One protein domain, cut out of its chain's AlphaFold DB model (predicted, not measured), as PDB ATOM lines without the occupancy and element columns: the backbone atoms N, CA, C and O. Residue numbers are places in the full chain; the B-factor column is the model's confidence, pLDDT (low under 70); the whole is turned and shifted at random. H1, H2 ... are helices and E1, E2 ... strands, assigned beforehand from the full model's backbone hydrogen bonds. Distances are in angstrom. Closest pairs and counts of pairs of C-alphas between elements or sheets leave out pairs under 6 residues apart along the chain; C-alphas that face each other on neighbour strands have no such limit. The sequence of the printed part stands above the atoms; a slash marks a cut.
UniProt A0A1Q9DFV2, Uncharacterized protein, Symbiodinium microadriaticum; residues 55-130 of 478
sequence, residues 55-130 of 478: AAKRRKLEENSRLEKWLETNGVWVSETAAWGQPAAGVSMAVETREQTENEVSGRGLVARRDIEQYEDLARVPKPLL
ATOM      1  N   ALA A  55     -43.149   7.670  31.656       88.19
ATOM      2  CA  ALA A  55     -42.035   8.534  31.259       88.19
ATOM      3  C   ALA A  55     -40.910   8.532  32.304       88.19
ATOM      4  O   ALA A  55     -39.772   8.247  31.947       88.19
ATOM      5  N   ALA A  56     -41.248   8.739  33.581       87.81
ATOM      6  CA  ALA A  56     -40.288   8.676  34.682       87.81
ATOM      7  C   ALA A  56     -39.623   7.293  34.774       87.81
ATOM      8  O   ALA A  56     -38.402   7.196  34.814       87.81
ATOM      9  N   LYS A  57     -40.411   6.211  34.682       90.19
ATOM     10  CA  LYS A  57     -39.872   4.845  34.686       90.19
ATOM     11  C   LYS A  57     -38.931   4.573  33.507       90.19
ATOM     12  O   LYS A  57     -37.908   3.926  33.692       90.19
ATOM     13  N   ARG A  58     -39.255   5.066  32.304       92.06
ATOM     14  CA  ARG A  58     -38.367   4.951  31.132       92.06
ATOM     15  C   ARG A  58     -37.072   5.733  31.314       92.06
ATOM     16  O   ARG A  58     -36.032   5.208  30.952       92.06
ATOM     17  N   ARG A  59     -37.138   6.935  31.893       93.88
ATOM     18  CA  ARG A  59     -35.955   7.742  32.206       93.88
ATOM     19  C   ARG A  59     -35.039   7.015  33.197       93.88
ATOM     20  O   ARG A  59     -33.875   6.821  32.883       93.88
ATOM     21  N   LYS A  60     -35.582   6.512  34.313       94.56
ATOM     22  CA  LYS A  60     -34.804   5.730  35.291       94.56
ATOM     23  C   LYS A  60     -34.196   4.464  34.675       94.56
ATOM     24  O   LYS A  60     -33.064   4.115  34.982       94.56
ATOM     25  N   LEU A  61     -34.922   3.795  33.773       94.38
ATOM     26  CA  LEU A  61     -34.400   2.640  33.036       94.38
ATOM     27  C   LEU A  61     -33.243   3.028  32.103       94.38
ATOM     28  O   LEU A  61     -32.248   2.319  32.048       94.38
ATOM     29  N   GLU A  62     -33.358   4.151  31.392       96.31
ATOM     30  CA  GLU A  62     -32.292   4.663  30.526       96.31
ATOM     31  C   GLU A  62     -31.047   5.061  31.331       96.31
ATOM     32  O   GLU A  62     -29.936   4.715  30.943       96.31
ATOM     33  N   GLU A  63     -31.231   5.731  32.469       96.25
ATOM     34  CA  GLU A  63     -30.152   6.073  33.402       96.25
ATOM     35  C   GLU A  63     -29.467   4.806  33.942       96.25
ATOM     36  O   GLU A  63     -28.241   4.727  33.916       96.25
ATOM     37  N   ASN A  64     -30.233   3.771  34.317       95.81
ATOM     38  CA  ASN A  64     -29.676   2.472  34.708       95.81
ATOM     39  C   ASN A  64     -28.856   1.842  33.570       95.81
ATOM     40  O   ASN A  64     -27.730   1.421  33.803       95.81
ATOM     41  N   SER A  65     -29.363   1.823  32.334       96.00
ATOM     42  CA  SER A  65     -28.614   1.273  31.193       96.00
ATOM     43  C   SER A  65     -27.334   2.060  30.882       96.00
ATOM     44  O   SER A  65     -26.332   1.478  30.463       96.00
ATOM     45  N   ARG A  66     -27.339   3.386  31.080       97.19
ATOM     46  CA  ARG A  66     -26.131   4.220  30.952       97.19
ATOM     47  C   ARG A  66     -25.111   3.881  32.037       97.19
ATOM     48  O   ARG A  66     -23.933   3.734  31.715       97.19
ATOM     49  N   LEU A  67     -25.563   3.715  33.281       97.25
ATOM     50  CA  LEU A  67     -24.714   3.309  34.397       97.25
ATOM     51  C   LEU A  67     -24.114   1.915  34.176       97.25
ATOM     52  O   LEU A  67     -22.907   1.759  34.308       97.25
ATOM     53  N   GLU A  68     -24.920   0.930  33.777       95.62
ATOM     54  CA  GLU A  68     -24.481  -0.437  33.442       95.62
ATOM     55  C   GLU A  68     -23.336  -0.416  32.422       95.62
ATOM     56  O   GLU A  68     -22.272  -0.985  32.654       95.62
ATOM     57  N   LYS A  69     -23.515   0.324  31.322       96.44
ATOM     58  CA  LYS A  69     -22.498   0.445  30.272       96.44
ATOM     59  C   LYS A  69     -21.223   1.139  30.764       96.44
ATOM     60  O   LYS A  69     -20.119   0.757  30.368       96.44
ATOM     61  N   TRP A  70     -21.362   2.172  31.593       97.62
ATOM     62  CA  TRP A  70     -20.223   2.866  32.194       97.62
ATOM     63  C   TRP A  70     -19.450   1.946  33.146       97.62
ATOM     64  O   TRP A  70     -18.225   1.882  33.065       97.62
ATOM     65  N   LEU A  71     -20.152   1.173  33.975       96.81
ATOM     66  CA  LEU A  71     -19.571   0.178  34.875       96.81
ATOM     67  C   LEU A  71     -18.812  -0.908  34.096       96.81
ATOM     68  O   LEU A  71     -17.641  -1.153  34.391       96.81
ATOM     69  N   GLU A  72     -19.417  -1.477  33.049       95.00
ATOM     70  CA  GLU A  72     -18.764  -2.470  32.181       95.00
ATOM     71  C   GLU A  72     -17.487  -1.914  31.528       95.00
ATOM     72  O   GLU A  72     -16.450  -2.578  31.515       95.00
ATOM     73  N   THR A  73     -17.531  -0.670  31.034       97.06
ATOM     74  CA  THR A  73     -16.373  -0.004  30.404       97.06
ATOM     75  C   THR A  73     -15.217   0.195  31.386       97.06
ATOM     76  O   THR A  73     -14.054   0.164  30.990       97.06
ATOM     77  N   ASN A  74     -15.528   0.354  32.673       97.38
ATOM     78  CA  ASN A  74     -14.551   0.553  33.738       97.38
ATOM     79  C   ASN A  74     -14.201  -0.738  34.500       97.38
ATOM     80  O   ASN A  74     -13.623  -0.687  35.585       97.38
ATOM     81  N   GLY A  75     -14.526  -1.907  33.940       95.19
ATOM     82  CA  GLY A  75     -14.126  -3.200  34.497       95.19
ATOM     83  C   GLY A  75     -14.967  -3.681  35.682       95.19
ATOM     84  O   GLY A  75     -14.556  -4.616  36.370       95.19
ATOM     85  N   VAL A  76     -16.137  -3.084  35.923       95.69
ATOM     86  CA  VAL A  76     -17.123  -3.607  36.874       95.69
ATOM     87  C   VAL A  76     -18.051  -4.561  36.133       95.69
ATOM     88  O   VAL A  76     -18.709  -4.197  35.159       95.69
ATOM     89  N   TRP A  77     -18.111  -5.804  36.600       92.25
ATOM     90  CA  TRP A  77     -18.948  -6.825  35.984       92.25
ATOM     91  C   TRP A  77     -20.394  -6.725  36.478       92.25
ATOM     92  O   TRP A  77     -20.691  -7.090  37.613       92.25
ATOM     93  N   VAL A  78     -21.288  -6.244  35.610       90.31
ATOM     94  CA  VAL A  78     -22.738  -6.115  35.882       90.31
ATOM     95  C   VAL A  78     -23.592  -6.799  34.807       90.31
ATOM     96  O   VAL A  78     -24.814  -6.672  34.800       90.31
ATOM     97  N   SER A  79     -22.956  -7.518  33.878       85.44
ATOM     98  CA  SER A  79     -23.624  -7.985  32.668       85.44
ATOM     99  C   SER A  79     -24.649  -9.080  32.945       85.44
ATOM    100  O   SER A  79     -24.404 -10.048  33.673       85.44
ATOM    101  N   GLU A  80     -25.790  -8.966  32.272       83.38
ATOM    102  CA  GLU A  80     -26.844  -9.978  32.288       83.38
ATOM    103  C   GLU A  80     -26.430 -11.273  31.587       83.38
ATOM    104  O   GLU A  80     -26.958 -12.352  31.863       83.38
ATOM    105  N   THR A  81     -25.519 -11.157  30.625       87.31
ATOM    106  CA  THR A  81     -25.069 -12.269  29.799       87.31
ATOM    107  C   THR A  81     -23.748 -12.797  30.316       87.31
ATOM    108  O   THR A  81     -22.825 -12.030  30.570       87.31
ATOM    109  N   ALA A  82     -23.629 -14.119  30.428       88.25
ATOM    110  CA  ALA A  82     -22.343 -14.740  30.710       88.25
ATOM    111  C   ALA A  82     -21.353 -14.425  29.575       88.25
ATOM    112  O   ALA A  82     -21.665 -14.637  28.400       88.25
ATOM    113  N   ALA A  83     -20.162 -13.949  29.931       87.94
ATOM    114  CA  ALA A  83     -19.044 -13.807  29.006       87.94
ATOM    115  C   ALA A  83     -18.116 -15.025  29.094       87.94
ATOM    116  O   ALA A  83     -18.246 -15.896  29.958       87.94
ATOM    117  N   TRP A  84     -17.155 -15.110  28.173       86.69
ATOM    118  CA  TRP A  84     -16.182 -16.196  28.183       86.69
ATOM    119  C   TRP A  84     -15.328 -16.144  29.459       86.69
ATOM    120  O   TRP A  84     -14.464 -15.284  29.600       86.69
ATOM    121  N   GLY A  85     -15.580 -17.069  30.388       87.50
ATOM    122  CA  GLY A  85     -14.870 -17.160  31.667       87.50
ATOM    123  C   GLY A  85     -15.471 -16.343  32.817       87.50
ATOM    124  O   GLY A  85     -14.908 -16.378  33.907       87.50
ATOM    125  N   GLN A  86     -16.602 -15.659  32.614       88.12
ATOM    126  CA  GLN A  86     -17.320 -14.953  33.682       88.12
ATOM    127  C   GLN A  86     -18.818 -15.301  33.645       88.12
ATOM    128  O   GLN A  86     -19.461 -15.122  32.605       88.12
ATOM    129  N   PRO A  87     -19.392 -15.831  34.742       90.00
ATOM    130  CA  PRO A  87     -20.824 -16.103  34.807       90.00
ATOM    131  C   PRO A  87     -21.618 -14.795  34.731       90.00
ATOM    132  O   PRO A  87     -21.105 -13.733  35.072       90.00
ATOM    133  N   ALA A  88     -22.878 -14.868  34.301       91.50
ATOM    134  CA  ALA A  88     -23.789 -13.726  34.377       91.50
ATOM    135  C   ALA A  88     -23.847 -13.179  35.816       91.50
ATOM    136  O   ALA A  88     -23.784 -13.963  36.770       91.50
ATOM    137  N   ALA A  89     -23.972 -11.858  35.965       93.31
ATOM    138  CA  ALA A  89     -24.070 -11.228  37.276       93.31
ATOM    139  C   ALA A  89     -25.247 -11.816  38.079       93.31
ATOM    140  O   ALA A  89     -26.345 -12.026  37.553       93.31
ATOM    141  N   GLY A  90     -25.016 -12.101  39.367       93.69
ATOM    142  CA  GLY A  90     -26.044 -12.658  40.257       93.69
ATOM    143  C   GLY A  90     -27.187 -11.680  40.554       93.69
ATOM    144  O   GLY A  90     -28.281 -12.099  40.934       93.69
ATOM    145  N   VAL A  91     -26.951 -10.387  40.330       95.62
ATOM    146  CA  VAL A  91     -27.869  -9.277  40.609       95.62
ATOM    147  C   VAL A  91     -28.100  -8.415  39.371       95.62
ATOM    148  O   VAL A  91     -27.334  -8.459  38.413       95.62
ATOM    149  N   SER A  92     -29.158  -7.609  39.395       93.94
ATOM    150  CA  SER A  92     -29.415  -6.576  38.390       93.94
ATOM    151  C   SER A  92     -30.073  -5.351  38.992       93.94
ATOM    152  O   SER A  92     -30.762  -5.440  40.010       93.94
ATOM    153  N   MET A  93     -29.853  -4.209  38.343       94.50
ATOM    154  CA  MET A  93     -30.379  -2.923  38.774       94.50
ATOM    155  C   MET A  93     -31.872  -2.810  38.463       94.50
ATOM    156  O   MET A  93     -32.299  -2.686  37.313       94.50
ATOM    157  N   ALA A  94     -32.682  -2.802  39.514       94.75
ATOM    158  CA  ALA A  94     -34.100  -2.518  39.433       94.75
ATOM    159  C   ALA A  94     -34.355  -1.011  39.554       94.75
ATOM    160  O   ALA A  94     -33.741  -0.302  40.348       94.75
ATOM    161  N   VAL A  95     -35.315  -0.523  38.767       94.50
ATOM    162  CA  VAL A  95     -35.799   0.867  38.852       94.50
ATOM    163  C   VAL A  95     -36.571   1.118  40.152       94.50
ATOM    164  O   VAL A  95     -36.635   2.252  40.618       94.50
ATOM    165  N   GLU A  96     -37.190   0.072  40.696       93.44
ATOM    166  CA  GLU A  96     -38.034   0.123  41.884       93.44
ATOM    167  C   GLU A  96     -37.930  -1.224  42.610       93.44
ATOM    168  O   GLU A  96     -38.236  -2.264  42.017       93.44
ATOM    169  N   THR A  97     -37.479  -1.211  43.857       93.88
ATOM    170  CA  THR A  97     -37.478  -2.349  44.776       93.88
ATOM    171  C   THR A  97     -38.570  -2.171  45.820       93.88
ATOM    172  O   THR A  97     -39.091  -1.073  46.035       93.88
ATOM    173  N   ARG A  98     -38.967  -3.287  46.432       92.12
ATOM    174  CA  ARG A  98     -39.913  -3.287  47.540       92.12
ATOM    175  C   ARG A  98     -39.384  -4.108  48.687       92.12
ATOM    176  O   ARG A  98     -38.846  -5.192  48.458       92.12
ATOM    177  N   GLU A  99     -39.590  -3.606  49.891       89.06
ATOM    178  CA  GLU A  99     -39.306  -4.364  51.095       89.06
ATOM    179  C   GLU A  99     -40.315  -5.504  51.257       89.06
ATOM    180  O   GLU A  99     -41.513  -5.340  51.028       89.06
ATOM    181  N   GLN A 100     -39.835  -6.691  51.630       87.06
ATOM    182  CA  GLN A 100     -40.681  -7.882  51.703       87.06
ATOM    183  C   GLN A 100     -41.683  -7.825  52.863       87.06
ATOM    184  O   GLN A 100     -42.797  -8.329  52.717       87.06
ATOM    185  N   THR A 101     -41.289  -7.240  53.995       88.31
ATOM    186  CA  THR A 101     -42.094  -7.205  55.223       88.31
ATOM    187  C   THR A 101     -43.266  -6.239  55.088       88.31
ATOM    188  O   THR A 101     -44.408  -6.612  55.349       88.31
ATOM    189  N   GLU A 102     -42.992  -5.021  54.624       87.31
ATOM    190  CA  GLU A 102     -43.967  -3.925  54.625       87.31
ATOM    191  C   GLU A 102     -44.572  -3.665  53.236       87.31
ATOM    192  O   GLU A 102     -45.601  -3.003  53.102       87.31
ATOM    193  N   ASN A 103     -43.979  -4.239  52.176       89.25
ATOM    194  CA  ASN A 103     -44.351  -3.992  50.778       89.25
ATOM    195  C   ASN A 103     -44.300  -2.493  50.407       89.25
ATOM    196  O   ASN A 103     -44.975  -2.034  49.475       89.25
ATOM    197  N   GLU A 104     -43.453  -1.744  51.111       89.88
ATOM    198  CA  GLU A 104     -43.125  -0.359  50.810       89.88
ATOM    199  C   GLU A 104     -42.133  -0.266  49.654       89.88
ATOM    200  O   GLU A 104     -41.407  -1.211  49.342       89.88
ATOM    201  N   VAL A 105     -42.155   0.868  48.957       88.25
ATOM    202  CA  VAL A 105     -41.295   1.121  47.799       88.25
ATOM    203  C   VAL A 105     -39.997   1.752  48.282       88.25
ATOM    204  O   VAL A 105     -40.012   2.886  48.746       88.25
ATOM    205  N   SER A 106     -38.875   1.059  48.098       89.75
ATOM    206  CA  SER A 106     -37.555   1.485  48.597       89.75
ATOM    207  C   SER A 106     -36.697   2.187  47.533       89.75
ATOM    208  O   SER A 106     -35.489   2.325  47.693       89.75
ATOM    209  N   GLY A 107     -37.293   2.621  46.418       92.06
ATOM    210  CA  GLY A 107     -36.567   3.299  45.337       92.06
ATOM    211  C   GLY A 107     -35.764   2.343  44.446       92.06
ATOM    212  O   GLY A 107     -36.187   1.214  44.211       92.06
ATOM    213  N   ARG A 108     -34.649   2.802  43.861       93.56
ATOM    214  CA  ARG A 108     -33.782   1.930  43.041       93.56
ATOM    215  C   ARG A 108     -33.051   0.940  43.943       93.56
ATOM    216  O   ARG A 108     -32.694   1.266  45.066       93.56
ATOM    217  N   GLY A 109     -32.748  -0.242  43.422       94.31
ATOM    218  CA  GLY A 109     -31.965  -1.216  44.173       94.31
ATOM    219  C   GLY A 109     -31.502  -2.387  43.326       94.31
ATOM    220  O   GLY A 109     -31.704  -2.417  42.111       94.31
ATOM    221  N   LEU A 110     -30.871  -3.360  43.975       94.62
ATOM    222  CA  LEU A 110     -30.402  -4.585  43.337       94.62
ATOM    223  C   LEU A 110     -31.382  -5.724  43.605       94.62
ATOM    224  O   LEU A 110     -31.829  -5.920  44.732       94.62
ATOM    225  N   VAL A 111     -31.705  -6.488  42.564       94.00
ATOM    226  CA  VAL A 111     -32.566  -7.673  42.660       94.00
ATOM    227  C   VAL A 111     -31.781  -8.898  42.217       94.00
ATOM    228  O   VAL A 111     -31.144  -8.890  41.160       94.00
ATOM    229  N   ALA A 112     -31.841  -9.956  43.025       94.50
ATOM    230  CA  ALA A 112     -31.243 -11.243  42.705       94.50
ATOM    231  C   ALA A 112     -31.916 -11.856  41.466       94.50
ATOM    232  O   ALA A 112     -33.141 -11.939  41.379       94.50
ATOM    233  N   ARG A 113     -31.110 -12.292  40.495       92.56
ATOM    234  CA  ARG A 113     -31.582 -12.970  39.271       92.56
ATOM    235  C   ARG A 113     -31.563 -14.484  39.372       92.56
ATOM    236  O   ARG A 113     -32.183 -15.176  38.567       92.56
ATOM    237  N   ARG A 114     -30.806 -14.982  40.333       93.69
ATOM    238  CA  ARG A 114     -30.635 -16.387  40.657       93.69
ATOM    239  C   ARG A 114     -30.448 -16.507  42.155       93.69
ATOM    240  O   ARG A 114     -30.246 -15.500  42.834       93.69
ATOM    241  N   ASP A 115     -30.455 -17.735  42.635       94.81
ATOM    242  CA  ASP A 115     -30.054 -18.005  44.004       94.81
ATOM    243  C   ASP A 115     -28.594 -17.559  44.184       94.81
ATOM    244  O   ASP A 115     -27.721 -17.858  43.357       94.81
ATOM    245  N   ILE A 116     -28.376 -16.765  45.229       95.06
ATOM    246  CA  ILE A 116     -27.081 -16.226  45.635       95.06
ATOM    247  C   ILE A 116     -26.666 -16.994  46.883       95.06
ATOM    248  O   ILE A 116     -27.418 -17.052  47.861       95.06
ATOM    249  N   GLU A 117     -25.482 -17.596  46.850       95.88
ATOM    250  CA  GLU A 117     -24.949 -18.285  48.020       95.88
ATOM    251  C   GLU A 117     -24.417 -17.286  49.054       95.88
ATOM    252  O   GLU A 117     -24.020 -16.161  48.742       95.88
ATOM    253  N   GLN A 118     -24.391 -17.698  50.321       96.06
ATOM    254  CA  GLN A 118     -23.756 -16.886  51.352       96.06
ATOM    255  C   GLN A 118     -22.270 -16.709  51.007       96.06
ATOM    256  O   GLN A 118     -21.596 -17.687  50.690       96.06
ATOM    257  N   TYR A 119     -21.767 -15.476  51.114       94.75
ATOM    258  CA  TYR A 119     -20.389 -15.099  50.760       94.75
ATOM    259  C   TYR A 119     -20.058 -15.156  49.262       94.75
ATOM    260  O   TYR A 119     -18.885 -15.131  48.894       94.75
ATOM    261  N   GLU A 120     -21.063 -15.219  48.391       94.19
ATOM    262  CA  GLU A 120     -20.839 -15.045  46.963       94.19
ATOM    263  C   GLU A 120     -20.456 -13.588  46.645       94.19
ATOM    264  O   GLU A 120     -21.148 -12.645  47.035       94.19
ATOM    265  N   ASP A 121     -19.366 -13.401  45.899       91.25
ATOM    266  CA  ASP A 121     -18.957 -12.091  45.393       91.25
ATOM    267  C   ASP A 121     -19.978 -11.573  44.365       91.25
ATOM    268  O   ASP A 121     -20.034 -12.056  43.233       91.25
ATOM    269  N   LEU A 122     -20.763 -10.558  44.738       93.25
ATOM    270  CA  LEU A 122     -21.786  -9.980  43.856       93.25
ATOM    271  C   LEU A 122     -21.218  -9.002  42.829       93.25
ATOM    272  O   LEU A 122     -21.612  -9.021  41.665       93.25
ATOM    273  N   ALA A 123     -20.313  -8.132  43.271       93.38
ATOM    274  CA  ALA A 123     -19.686  -7.111  42.448       93.38
ATOM    275  C   ALA A 123     -18.321  -6.731  43.032       93.38
ATOM    276  O   ALA A 123     -18.085  -6.843  44.234       93.38
ATOM    277  N   ARG A 124     -17.419  -6.249  42.173       94.38
ATOM    278  CA  ARG A 124     -16.127  -5.673  42.569       94.38
ATOM    279  C   ARG A 124     -15.981  -4.314  41.905       94.38
ATOM    280  O   ARG A 124     -16.103  -4.222  40.686       94.38
ATOM    281  N   VAL A 125     -15.714  -3.282  42.700       96.69
ATOM    282  CA  VAL A 125     -15.590  -1.898  42.224       96.69
ATOM    283  C   VAL A 125     -14.121  -1.468  42.291       96.69
ATOM    284  O   VAL A 125     -13.540  -1.474  43.376       96.69
ATOM    285  N   PRO A 126     -13.487  -1.115  41.158       97.31
ATOM    286  CA  PRO A 126     -12.140  -0.557  41.152       97.31
ATOM    287  C   PRO A 126     -12.052   0.764  41.925       97.31
ATOM    288  O   PRO A 126     -12.895   1.643  41.752       97.31
ATOM    289  N   LYS A 127     -10.976   0.942  42.709       96.62
ATOM    290  CA  LYS A 127     -10.709   2.178  43.475       96.62
ATOM    291  C   LYS A 127     -10.826   3.468  42.633       96.62
ATOM    292  O   LYS A 127     -11.392   4.421  43.155       96.62
ATOM    293  N   PRO A 128     -10.383   3.526  41.356       97.06
ATOM    294  CA  PRO A 128     -10.507   4.740  40.538       97.06
ATOM    295  C   PRO A 128     -11.941   5.214  40.252       97.06
ATOM    296  O   PRO A 128     -12.112   6.345  39.814       97.06
ATOM    297  N   LEU A 129     -12.964   4.378  40.468       97.50
ATOM    298  CA  LEU A 129     -14.365   4.784  40.297       97.50
ATOM    299  C   LEU A 129     -14.954   5.455  41.536       97.50
ATOM    300  O   LEU A 129     -16.027   6.047  41.444       97.50
ATOM    301  N   LEU A 130     -14.274   5.364  42.678       97.25
ATOM    302  CA  LEU A 130     -14.747   5.924  43.936       97.25
ATOM    303  C   LEU A 130     -14.507   7.438  43.970       97.25
ATOM    304  O   LEU A 130     -13.422   7.904  43.623       97.25
TER     305      LEU A 130
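This is residues 55 to 130 of the 478 residues of an uncharacterized protein of Symbiodinium microadriaticum (UniProt A0A1Q9DFV2). With little regular structure, the model is mostly long loops and a small two-stranded hairpin, E1 and E2, with one long helix, H1, along one side of it; residues 60 to 68 of H1 run past the E1 side of the hairpin. The printed part has 76 residues, of which 27 are in named elements, in the order H1, E1, E2; the sheet is antiparallel and the class mixed. It is only just compact, close to loose, with a radius of gyration of the C-alphas of 13.7 A, and spans 38 by 31 by 24 A.

H1, residues 55 to 73, begins at C-alpha 55 (-42.035, 8.534, 31.259) and is 27.1 A long. E1 is residues 91 to 94, 9.3 A. E2, residues 109 to 112, 10.2 A, ends at C-alpha 112 (-31.243, -11.243, 42.705).

The closest C-alphas of H1 and E1, those of Asn 64 and Met 93, are 6.8 A apart. H1 and E2 are apart. E1 and E2 form a hairpin, antiparallel at 139 degrees, with N 94 and O 109 within hydrogen-bond range at 2.8 A. In H1 every O i to N i+4 pair is within hydrogen-bond range.

The C-alphas farthest apart, of Trp 84 and Glu 102, are 40.3 A apart. Both links are long, and residues 113 to 130 hold no named element. The printed part has no cut, and no printed residue is under 70 in pLDDT.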